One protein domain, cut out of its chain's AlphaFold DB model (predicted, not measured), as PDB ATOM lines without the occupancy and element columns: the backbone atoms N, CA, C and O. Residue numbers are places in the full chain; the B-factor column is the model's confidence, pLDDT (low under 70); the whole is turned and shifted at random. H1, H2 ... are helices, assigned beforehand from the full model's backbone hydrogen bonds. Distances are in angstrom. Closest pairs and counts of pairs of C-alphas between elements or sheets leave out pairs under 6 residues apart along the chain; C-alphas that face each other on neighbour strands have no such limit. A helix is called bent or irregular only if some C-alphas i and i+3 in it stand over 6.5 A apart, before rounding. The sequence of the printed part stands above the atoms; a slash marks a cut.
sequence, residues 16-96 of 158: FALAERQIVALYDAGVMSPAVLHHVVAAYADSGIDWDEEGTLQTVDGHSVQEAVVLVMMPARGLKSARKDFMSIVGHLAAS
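This is residues 16 to 96 of the 158 residues of an uncharacterized protein of Burkholderia sp. KK1 (UniProt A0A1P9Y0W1). Four crossing helices make a compact block: H1 lies on one side and H4 on the opposite side, with H2 and H3 between them. H1 and H2 fold back on each other as a helical hairpin, H4 crosses H3, and the long loop of residues 46 to 64 wraps round the outside from H2 to H3. The printed part has 81 residues, with H1, H2, H3 and H4 in chain order and no named strand; its class is all helix. It is compact, with a radius of gyration of the C-alphas of 11.3 A, and rounded, spanning 30 by 24 by 22 A.

H1, residues 16 to 28, touches H2, residues 34 to 45, with residues 19 to 23 alone; the closest C-alphas, of Ile 23 and Leu 37, are 7.5 A apart. This hairpin has a shallow tilt of 12 degrees, opposite ways. H3, residues 65 to 73, touches H1 at a steep tilt of 50 degrees, the closest C-alphas being those of Glu 20 and Val 65, 6.3 A apart. H4, residues 79 to 95, touches H3, about perpendicular at 75 degrees; their closest C-alphas, of Glu 67 and Ala 82, are 5.5 A apart. With residues 90 to 94 alone H4 touches H2, closest at the C-alphas of Ala 42 and Ala 94, 5.4 A. H2 and H3 only just touch, with 3 pairs of C-alphas within 8 A, the closest those of Pro 34 and Met 73 at 5.7 A. H1 and H4 are apart. In H1, H2 and H3 every O i to N i+4 pair is within hydrogen-bond range; in H4, 11 of 13 are.

H1 begins at C-alpha 16 (217.436, -56.626, 21.892) and is 17.9 A long; H2 is 16.1 A and H3 12.2 A. H4, 23.5 A, ends at C-alpha 95 (208.926, -47.405, 9.284). H4 is irregular, with C-alphas 80 and 83 8.7 A apart, and has a kink of 35 degrees near residue 86.

The C-alphas farthest apart, of Ser 47 and Ala 76, are 30.8 A apart. The printed part has no cut. The link from H2 to H3 is long; the other two are tight. Residue 96 is under pLDDT 70.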
ATOM      1  N   PHE A  16     218.345 -55.552  22.276       89.44
ATOM      2  CA  PHE A  16     217.436 -56.626  21.892       89.44
ATOM      3  C   PHE A  16     216.977 -57.451  23.096       89.44
ATOM      4  O   PHE A  16     215.781 -57.616  23.273       89.44
ATOM      5  N   ALA A  17     217.874 -57.877  23.990       90.56
ATOM      6  CA  ALA A  17     217.496 -58.626  25.196       90.56
ATOM      7  C   ALA A  17     216.559 -57.833  26.137       90.56
ATOM      8  O   ALA A  17     215.743 -58.414  26.857       90.56
ATOM      9  N   LEU A  18     216.655 -56.497  26.145       91.25
ATOM     10  CA  LEU A  18     215.717 -55.636  26.872       91.25
ATOM     11  C   LEU A  18     214.345 -55.588  26.192       91.25
ATOM     12  O   LEU A  18     213.332 -55.795  26.867       91.25
ATOM     13  N   ALA A  19     214.316 -55.368  24.876       91.25
ATOM     14  CA  ALA A  19     213.088 -55.389  24.086       91.25
ATOM     15  C   ALA A  19     212.405 -56.766  24.153       91.25
ATOM     16  O   ALA A  19     211.204 -56.851  24.394       91.25
ATOM     17  N   GLU A  20     213.182 -57.842  24.047       92.62
ATOM     18  CA  GLU A  20     212.764 -59.235  24.175       92.62
ATOM     19  C   GLU A  20     212.035 -59.460  25.500       92.62
ATOM     20  O   GLU A  20     210.876 -59.875  25.521       92.62
ATOM     21  N   ARG A  21     212.672 -59.101  26.621       93.31
ATOM     22  CA  ARG A  21     212.072 -59.229  27.953       93.31
ATOM     23  C   ARG A  21     210.778 -58.427  28.083       93.31
ATOM     24  O   ARG A  21     209.847 -58.893  28.738       93.31
ATOM     25  N   GLN A  22     210.725 -57.228  27.509       94.12
ATOM     26  CA  GLN A  22     209.531 -56.388  27.547       94.12
ATOM     27  C   GLN A  22     208.386 -57.001  26.733       94.12
ATOM     28  O   GLN A  22     207.266 -57.071  27.235       94.12
ATOM     29  N   ILE A  23     208.661 -57.479  25.518       93.69
ATOM     30  CA  ILE A  23     207.663 -58.109  24.645       93.69
ATOM     31  C   ILE A  23     207.116 -59.387  25.294       93.69
ATOM     32  O   ILE A  23     205.900 -59.545  25.384       93.69
ATOM     33  N   VAL A  24     207.986 -60.254  25.827       94.75
ATOM     34  CA  VAL A  24     207.567 -61.477  26.537       94.75
ATOM     35  C   VAL A  24     206.703 -61.141  27.747       94.75
ATOM     36  O   VAL A  24     205.613 -61.685  27.890       94.75
ATOM     37  N   ALA A  25     207.134 -60.197  28.589       95.00
ATOM     38  CA  ALA A  25     206.380 -59.825  29.782       95.00
ATOM     39  C   ALA A  25     204.986 -59.262  29.453       95.00
ATOM     40  O   ALA A  25     204.030 -59.538  30.173       95.00
ATOM     41  N   LEU A  26     204.858 -58.482  28.375       96.06
ATOM     42  CA  LEU A  26     203.571 -57.942  27.928       96.06
ATOM     43  C   LEU A  26     202.661 -59.027  27.345       96.06
ATOM     44  O   LEU A  26     201.452 -58.995  27.594       96.06
ATOM     45  N   TYR A  27     203.229 -59.971  26.585       95.44
ATOM     46  CA  TYR A  27     202.501 -61.127  26.060       95.44
ATOM     47  C   TYR A  27     201.965 -61.988  27.208       95.44
ATOM     48  O   TYR A  27     200.762 -62.226  27.282       95.44
ATOM     49  N   ASP A  28     202.830 -62.366  28.152       95.62
ATOM     50  CA  ASP A  28     202.476 -63.228  29.286       95.62
ATOM     51  C   ASP A  28     201.475 -62.559  30.238       95.62
ATOM     52  O   ASP A  28     200.624 -63.220  30.834       95.62
ATOM     53  N   ALA A  29     201.541 -61.233  30.374       95.31
ATOM     54  CA  ALA A  29     200.562 -60.462  31.133       95.31
ATOM     55  C   ALA A  29     199.206 -60.318  30.410       95.31
ATOM     56  O   ALA A  29     198.264 -59.786  30.997       95.31
ATOM     57  N   GLY A  30     199.091 -60.753  29.150       94.38
ATOM     58  CA  GLY A  30     197.863 -60.667  28.355       94.38
ATOM     59  C   GLY A  30     197.476 -59.242  27.948       94.38
ATOM     60  O   GLY A  30     196.337 -59.005  27.552       94.38
ATOM     61  N   VAL A  31     198.398 -58.281  28.054       96.25
ATOM     62  CA  VAL A  31     198.162 -56.861  27.722       96.25
ATOM     63  C   VAL A  31     198.737 -56.467  26.362       96.25
ATOM     64  O   VAL A  31     198.580 -55.325  25.928       96.25
ATOM     65  N   MET A  32     199.411 -57.392  25.674       94.50
ATOM     66  CA  MET A  32     200.000 -57.127  24.367       94.50
ATOM     67  C   MET A  32     198.934 -57.116  23.268       94.50
ATOM     68  O   MET A  32     198.514 -58.157  22.768       94.50
ATOM     69  N   SER A  33     198.518 -55.914  22.874       94.25
ATOM     70  CA  SER A  33     197.722 -55.673  21.670       94.25
ATOM     71  C   SER A  33     198.614 -55.231  20.499       94.25
ATOM     72  O   SER A  33     199.744 -54.784  20.731       94.25
ATOM     73  N   PRO A  34     198.121 -55.282  19.247       94.12
ATOM     74  CA  PRO A  34     198.846 -54.761  18.085       94.12
ATOM     75  C   PRO A  34     199.352 -53.319  18.259       94.12
ATOM     76  O   PRO A  34     200.482 -53.008  17.894       94.12
ATOM     77  N   ALA A  35     198.549 -52.451  18.883       93.62
ATOM     78  CA  ALA A  35     198.930 -51.062  19.146       93.62
ATOM     79  C   ALA A  35     200.052 -50.952  20.192       93.62
ATOM     80  O   ALA A  35     200.996 -50.186  20.021       93.62
ATOM     81  N   VAL A  36     199.986 -51.749  21.265       94.75
ATOM     82  CA  VAL A  36     201.043 -51.778  22.290       94.75
ATOM     83  C   VAL A  36     202.360 -52.241  21.681       94.75
ATOM     84  O   VAL A  36     203.397 -51.628  21.919       94.75
ATOM     85  N   LEU A  37     202.319 -53.292  20.862       92.75
ATOM     86  CA  LEU A  37     203.499 -53.788  20.169       92.75
ATOM     87  C   LEU A  37     204.112 -52.719  19.254       92.75
ATOM     88  O   LEU A  37     205.331 -52.566  19.248       92.75
ATOM     89  N   HIS A  38     203.289 -51.955  18.527       92.06
ATOM     90  CA  HIS A  38     203.773 -50.846  17.703       92.06
ATOM     91  C   HIS A  38     204.556 -49.826  18.523       92.06
ATOM     92  O   HIS A  38     205.690 -49.515  18.175       92.06
ATOM     93  N   HIS A  39     204.004 -49.380  19.654       91.12
ATOM     94  CA  HIS A  39     204.688 -48.434  20.535       91.12
ATOM     95  C   HIS A  39     205.996 -48.984  21.104       91.12
ATOM     96  O   HIS A  39     206.977 -48.250  21.187       91.12
ATOM     97  N   VAL A  40     206.026 -50.265  21.482       92.00
ATOM     98  CA  VAL A  40     207.255 -50.910  21.959       92.00
ATOM     99  C   VAL A  40     208.302 -50.912  20.848       92.00
ATOM    100  O   VAL A  40     209.415 -50.460  21.079       92.00
ATOM    101  N   VAL A  41     207.952 -51.354  19.639       90.25
ATOM    102  CA  VAL A  41     208.886 -51.394  18.502       90.25
ATOM    103  C   VAL A  41     209.361 -49.990  18.118       90.25
ATOM    104  O   VAL A  41     210.563 -49.790  17.959       90.25
ATOM    105  N   ALA A  42     208.456 -49.013  18.037       88.88
ATOM    106  CA  ALA A  42     208.781 -47.623  17.728       88.88
ATOM    107  C   ALA A  42     209.741 -47.012  18.762       88.88
ATOM    108  O   ALA A  42     210.701 -46.349  18.387       88.88
ATOM    109  N   ALA A  43     209.561 -47.308  20.055       88.69
ATOM    110  CA  ALA A  43     210.462 -46.837  21.110       88.69
ATOM    111  C   ALA A  43     211.909 -47.341  20.947       88.69
ATOM    112  O   ALA A  43     212.842 -46.702  21.432       88.69
ATOM    113  N   TYR A  44     212.101 -48.475  20.268       88.06
ATOM    114  CA  TYR A  44     213.419 -49.036  19.983       88.06
ATOM    115  C   TYR A  44     213.904 -48.786  18.544       88.06
ATOM    116  O   TYR A  44     215.070 -49.071  18.258       88.06
ATOM    117  N   ALA A  45     213.075 -48.245  17.646       84.56
ATOM    118  CA  ALA A  45     213.413 -48.065  16.232       84.56
ATOM    119  C   ALA A  45     214.651 -47.168  16.032       84.56
ATOM    120  O   ALA A  45     215.562 -47.532  15.288       84.56
ATOM    121  N   ASP A  46     214.756 -46.077  16.796       79.00
ATOM    122  CA  ASP A  46     215.889 -45.138  16.732       79.00
ATOM    123  C   ASP A  46     217.157 -45.637  17.444       79.00
ATOM    124  O   ASP A  46     218.221 -45.022  17.359       79.00
ATOM    125  N   SER A  47     217.069 -46.757  18.169       80.12
ATOM    126  CA  SER A  47     218.165 -47.268  19.002       80.12
ATOM    127  C   SER A  47     219.147 -48.180  18.258       80.12
ATOM    128  O   SER A  47     220.151 -48.597  18.834       80.12
ATOM    129  N   GLY A  48     218.877 -48.485  16.982       79.12
ATOM    130  CA  GLY A  48     219.718 -49.369  16.172       79.12
ATOM    131  C   GLY A  48     219.728 -50.819  16.667       79.12
ATOM    132  O   GLY A  48     220.752 -51.491  16.549       79.12
ATOM    133  N   ILE A  49     218.618 -51.288  17.256       87.62
ATOM    134  CA  ILE A  49     218.459 -52.692  17.655       87.62
ATOM    135  C   ILE A  49     218.637 -53.614  16.446       87.62
ATOM    136  O   ILE A  49     218.035 -53.398  15.393       87.62
ATOM    137  N   ASP A  50     219.406 -54.686  16.642       87.62
ATOM    138  CA  ASP A  50     219.419 -55.824  15.731       87.62
ATOM    139  C   ASP A  50     218.251 -56.758  16.070       87.62
ATOM    140  O   ASP A  50     218.279 -57.500  17.050       87.62
ATOM    141  N   TRP A  51     217.185 -56.683  15.276       86.94
ATOM    142  CA  TRP A  51     216.007 -57.531  15.450       86.94
ATOM    143  C   TRP A  51     216.226 -58.968  14.953       86.94
ATOM    144  O   TRP A  51     215.370 -59.820  15.198       86.94
ATOM    145  N   ASP A  52     217.330 -59.248  14.252       85.50
ATOM    146  CA  ASP A  52     217.668 -60.592  13.768       85.50
ATOM    147  C   ASP A  52     218.430 -61.431  14.810       85.50
ATOM    148  O   ASP A  52     218.719 -62.608  14.575       85.50
ATOM    149  N   GLU A  53     218.729 -60.848  15.977       85.50
ATOM    150  CA  GLU A  53     219.358 -61.550  17.093       85.50
ATOM    151  C   GLU A  53     218.471 -62.711  17.591       85.50
ATOM    152  O   GLU A  53     217.239 -62.636  17.660       85.50
ATOM    153  N   GLU A  54     219.109 -63.838  17.915       79.06
ATOM    154  CA  GLU A  54     218.402 -65.027  18.383       79.06
ATOM    155  C   GLU A  54     217.973 -64.837  19.843       79.06
ATOM    156  O   GLU A  54     218.801 -64.756  20.753       79.06
ATOM    157  N   GLY A  55     216.658 -64.767  20.051       80.06
ATOM    158  CA  GLY A  55     216.049 -64.658  21.372       80.06
ATOM    159  C   GLY A  55     216.374 -65.846  22.271       80.06
ATOM    160  O   GLY A  55     216.414 -66.997  21.833       80.06
ATOM    161  N   THR A  56     216.602 -65.562  23.549       85.88
ATOM    162  CA  THR A  56     216.863 -66.574  24.580       85.88
ATOM    163  C   THR A  56     215.672 -66.802  25.505       85.88
ATOM    164  O   THR A  56     215.616 -67.840  26.169       85.88
ATOM    165  N   LEU A  57     214.728 -65.860  25.564       88.88
ATOM    166  CA  LEU A  57     213.503 -65.976  26.342       88.88
ATOM    167  C   LEU A  57     212.381 -66.604  25.514       88.88
ATOM    168  O   LEU A  57     212.252 -66.408  24.307       88.88
ATOM    169  N   GLN A  58     211.529 -67.335  26.223       92.69
ATOM    170  CA  GLN A  58     210.278 -67.871  25.707       92.69
ATOM    171  C   GLN A  58     209.130 -67.395  26.591       92.69
ATOM    172  O   GLN A  58     209.327 -67.136  27.782       92.69
ATOM    173  N   THR A  59     207.947 -67.280  25.999       92.62
ATOM    174  CA  THR A  59     206.698 -66.995  26.713       92.62
ATOM    175  C   THR A  59     206.265 -68.188  27.564       92.62
ATOM    176  O   THR A  59     206.796 -69.295  27.429       92.62
ATOM    177  N   VAL A  60     205.262 -67.994  28.423       93.88
ATOM    178  CA  VAL A  60     204.664 -69.080  29.227       93.88
ATOM    179  C   VAL A  60     204.110 -70.211  28.348       93.88
ATOM    180  O   VAL A  60     204.145 -71.375  28.747       93.88
ATOM    181  N   ASP A  61     203.676 -69.884  27.130       89.81
ATOM    182  CA  ASP A  61     203.173 -70.843  26.139       89.81
ATOM    183  C   ASP A  61     204.293 -71.557  25.352       89.81
ATOM    184  O   ASP A  61     204.010 -72.405  24.508       89.81
ATOM    185  N   GLY A  62     205.563 -71.226  25.612       92.06
ATOM    186  CA  GLY A  62     206.725 -71.799  24.927       92.06
ATOM    187  C   GLY A  62     207.029 -71.180  23.561       92.06
ATOM    188  O   GLY A  62     207.824 -71.746  22.811       92.06
ATOM    189  N   HIS A  63     206.424 -70.036  23.232       91.38
ATOM    190  CA  HIS A  63     206.683 -69.327  21.980       91.38
ATOM    191  C   HIS A  63     207.911 -68.423  22.105       91.38
ATOM    192  O   HIS A  63     208.149 -67.814  23.153       91.38
ATOM    193  N   SER A  64     208.682 -68.294  21.025       92.31
ATOM    194  CA  SER A  64     209.727 -67.267  20.947       92.31
ATOM    195  C   SER A  64     209.117 -65.865  20.811       92.31
ATOM    196  O   SER A  64     207.932 -65.709  20.506       92.31
ATOM    197  N   VAL A  65     209.924 -64.812  20.974       91.94
ATOM    198  CA  VAL A  65     209.458 -63.429  20.747       91.94
ATOM    199  C   VAL A  65     208.948 -63.212  19.328       91.94
ATOM    200  O   VAL A  65     207.920 -62.561  19.142       91.94
ATOM    201  N   GLN A  66     209.613 -63.790  18.328       92.19
ATOM    202  CA  GLN A  66     209.177 -63.679  16.937       92.19
ATOM    203  C   GLN A  66     207.802 -64.327  16.741       92.19
ATOM    204  O   GLN A  66     206.931 -63.752  16.091       92.19
ATOM    205  N   GLU A  67     207.585 -65.500  17.334       92.31
ATOM    206  CA  GLU A  67     206.304 -66.202  17.275       92.31
ATOM    207  C   GLU A  67     205.206 -65.442  18.024       92.31
ATOM    208  O   GLU A  67     204.129 -65.246  17.470       92.31
ATOM    209  N   ALA A  68     205.486 -64.940  19.229       91.81
ATOM    210  CA  ALA A  68     204.544 -64.147  20.019       91.81
ATOM    211  C   ALA A  68     204.081 -62.888  19.268       91.81
ATOM    212  O   ALA A  68     202.891 -62.572  19.235       91.81
ATOM    213  N   VAL A  69     205.005 -62.192  18.601       92.56
ATOM    214  CA  VAL A  69     204.688 -61.022  17.775       92.56
ATOM    215  C   VAL A  69     203.838 -61.395  16.559       92.56
ATOM    216  O   VAL A  69     202.855 -60.711  16.265       92.56
ATOM    217  N   VAL A  70     204.171 -62.489  15.870       93.69
ATOM    218  CA  VAL A  70     203.386 -62.978  14.725       93.69
ATOM    219  C   VAL A  70     201.989 -63.413  15.160       93.69
ATOM    220  O   VAL A  70     201.028 -63.096  14.467       93.69
ATOM    221  N   LEU A  71     201.839 -64.060  16.316       93.12
ATOM    222  CA  LEU A  71     200.532 -64.435  16.862       93.12
ATOM    223  C   LEU A  71     199.659 -63.208  17.154       93.12
ATOM    224  O   LEU A  71     198.467 -63.231  16.857       93.12
ATOM    225  N   VAL A  72     200.239 -62.130  17.690       93.00
ATOM    226  CA  VAL A  72     199.493 -60.898  17.996       93.00
ATOM    227  C   VAL A  72     199.110 -60.125  16.732       93.00
ATOM    228  O   VAL A  72     197.976 -59.663  16.619       93.00
ATOM    229  N   MET A  73     200.025 -59.984  15.772       92.44
ATOM    230  CA  MET A  73     199.792 -59.181  14.559       92.44
ATOM    231  C   MET A  73     199.090 -59.958  13.439       92.44
ATOM    232  O   MET A  73     198.432 -59.364  12.588       92.44
ATOM    233  N   MET A  74     199.245 -61.281  13.405       92.19
ATOM    234  CA  MET A  74     198.749 -62.169  12.350       92.19
ATOM    235  C   MET A  74     198.216 -63.496  12.932       92.19
ATOM    236  O   MET A  74     198.713 -64.567  12.579       92.19
ATOM    237  N   PRO A  75     197.152 -63.475  13.756       86.50
ATOM    238  CA  PRO A  75     196.677 -64.653  14.499       86.50
ATOM    239  C   PRO A  75     196.190 -65.814  13.615       86.50
ATOM    240  O   PRO A  75     196.152 -66.960  14.052       86.50
ATOM    241  N   ALA A  76     195.807 -65.539  12.363       85.25
ATOM    242  CA  ALA A  76     195.361 -66.559  11.412       85.25
ATOM    243  C   ALA A  76     196.509 -67.208  10.613       85.25
ATOM    244  O   ALA A  76     196.280 -68.182   9.892       85.25
ATOM    245  N   ARG A  77     197.737 -66.673  10.692       78.06
ATOM    246  CA  ARG A  77     198.901 -67.248  10.007       78.06
ATOM    247  C   ARG A  77     199.584 -68.272  10.906       78.06
ATOM    248  O   ARG A  77     199.790 -68.051  12.091       78.06
ATOM    249  N   GLY A  78     199.952 -69.411  10.326       75.88
ATOM    250  CA  GLY A  78     200.720 -70.431  11.039       75.88
ATOM    251  C   GLY A  78     202.189 -70.032  11.218       75.88
ATOM    252  O   GLY A  78     202.764 -69.376  10.356       75.88
ATOM    253  N   LEU A  79     202.830 -70.537  12.274       83.88
ATOM    254  CA  LEU A  79     204.216 -70.220  12.670       83.88
ATOM    255  C   LEU A  79     205.318 -70.750  11.720       83.88
ATOM    256  O   LEU A  79     206.505 -70.641  12.012       83.88
ATOM    257  N   LYS A  80     204.965 -71.306  10.551       83.19
ATOM    258  CA  LYS A  80     205.906 -71.960   9.614       83.19
ATOM    259  C   LYS A  80     206.992 -71.022   9.068       83.19
ATOM    260  O   LYS A  80     208.005 -71.491   8.558       83.19
ATOM    261  N   SER A  81     206.769 -69.711   9.107       85.19
ATOM    262  CA  SER A  81     207.717 -68.691   8.638       85.19
ATOM    263  C   SER A  81     207.797 -67.504   9.601       85.19
ATOM    264  O   SER A  81     208.028 -66.376   9.170       85.19
ATOM    265  N   ALA A  82     207.658 -67.774  10.907       86.62
ATOM    266  CA  ALA A  82     207.548 -66.751  11.945       86.62
ATOM    267  C   ALA A  82     208.683 -65.714  11.902       86.62
ATOM    268  O   ALA A  82     208.407 -64.525  11.972       86.62
ATOM    269  N   ARG A  83     209.942 -66.119  11.678       88.75
ATOM    270  CA  ARG A  83     211.076 -65.176  11.562       88.75
ATOM    271  C   ARG A  83     210.924 -64.200  10.389       88.75
ATOM    272  O   ARG A  83     211.195 -63.014  10.540       88.75
ATOM    273  N   LYS A  84     210.471 -64.676   9.226       91.81
ATOM    274  CA  LYS A  84     210.287 -63.830   8.035       91.81
ATOM    275  C   LYS A  84     209.110 -62.871   8.214       91.81
ATOM    276  O   LYS A  84     209.235 -61.692   7.895       91.81
ATOM    277  N   ASP A  85     207.990 -63.379   8.723       90.75
ATOM    278  CA  ASP A  85     206.810 -62.559   9.000       90.75
ATOM    279  C   ASP A  85     207.117 -61.517  10.084       90.75
ATOM    280  O   ASP A  85     206.773 -60.351   9.927       90.75
ATOM    281  N   PHE A  86     207.863 -61.898  11.123       91.56
ATOM    282  CA  PHE A  86     208.344 -60.997  12.168       91.56
ATOM    283  C   PHE A  86     209.197 -59.853  11.609       91.56
ATOM    284  O   PHE A  86     208.895 -58.695  11.880       91.56
ATOM    285  N   MET A  87     210.204 -60.145  10.779       91.50
ATOM    286  CA  MET A  87     211.015 -59.107  10.124       91.50
ATOM    287  C   MET A  87     210.160 -58.159   9.280       91.50
ATOM    288  O   MET A  87     210.354 -56.946   9.313       91.50
ATOM    289  N   SER A  88     209.180 -58.700   8.547       92.62
ATOM    290  CA  SER A  88     208.247 -57.884   7.769       92.62
ATOM    291  C   SER A  88     207.387 -56.983   8.659       92.62
ATOM    292  O   SER A  88     207.145 -55.835   8.295       92.62
ATOM    293  N   ILE A  89     206.915 -57.494   9.799       91.38
ATOM    294  CA  ILE A  89     206.110 -56.750  10.772       91.38
ATOM    295  C   ILE A  89     206.947 -55.640  11.399       91.38
ATOM    296  O   ILE A  89     206.553 -54.484  11.346       91.38
ATOM    297  N   VAL A  90     208.108 -55.971  11.963       89.94
ATOM    298  CA  VAL A  90     208.973 -55.002  12.646       89.94
ATOM    299  C   VAL A  90     209.469 -53.938  11.678       89.94
ATOM    300  O   VAL A  90     209.417 -52.761  12.014       89.94
ATOM    301  N   GLY A  91     209.863 -54.314  10.457       88.75
ATOM    302  CA  GLY A  91     210.238 -53.352   9.423       88.75
ATOM    303  C   GLY A  91     209.094 -52.400   9.066       88.75
ATOM    304  O   GLY A  91     209.314 -51.201   8.922       88.75
ATOM    305  N   HIS A  92     207.860 -52.905   8.987       89.56
ATOM    306  CA  HIS A  92     206.684 -52.067   8.750       89.56
ATOM    307  C   HIS A  92     206.349 -51.159   9.945       89.56
ATOM    308  O   HIS A  92     206.035 -49.987   9.752       89.56
ATOM    309  N   LEU A  93     206.448 -51.678  11.171       86.75
ATOM    310  CA  LEU A  93     206.166 -50.954  12.412       86.75
ATOM    311  C   LEU A  93     207.201 -49.864  12.701       86.75
ATOM    312  O   LEU A  93     206.822 -48.774  13.107       86.75
ATOM    313  N   ALA A  94     208.483 -50.140  12.465       83.50
ATOM    314  CA  ALA A  94     209.565 -49.177  12.645       83.50
ATOM    315  C   ALA A  94     209.562 -48.085  11.562       83.50
ATOM    316  O   ALA A  94     209.965 -46.962  11.831       83.50
ATOM    317  N   ALA A  95     209.094 -48.396  10.348       77.94
ATOM    318  CA  ALA A  95     208.926 -47.405   9.284       77.94
ATOM    319  C   ALA A  95     207.647 -46.562   9.435       77.94
ATOM    320  O   ALA A  95     207.534 -45.493   8.832       77.94
ATOM    321  N   SER A  96     206.670 -47.047  10.203       66.12
ATOM    322  CA  SER A  96     205.412 -46.350  10.445       66.12
ATOM    323  C   SER A  96     205.516 -45.578  11.755       66.12
ATOM    324  O   SER A  96     205.382 -46.157  12.827       66.12
TER     325      SER A  96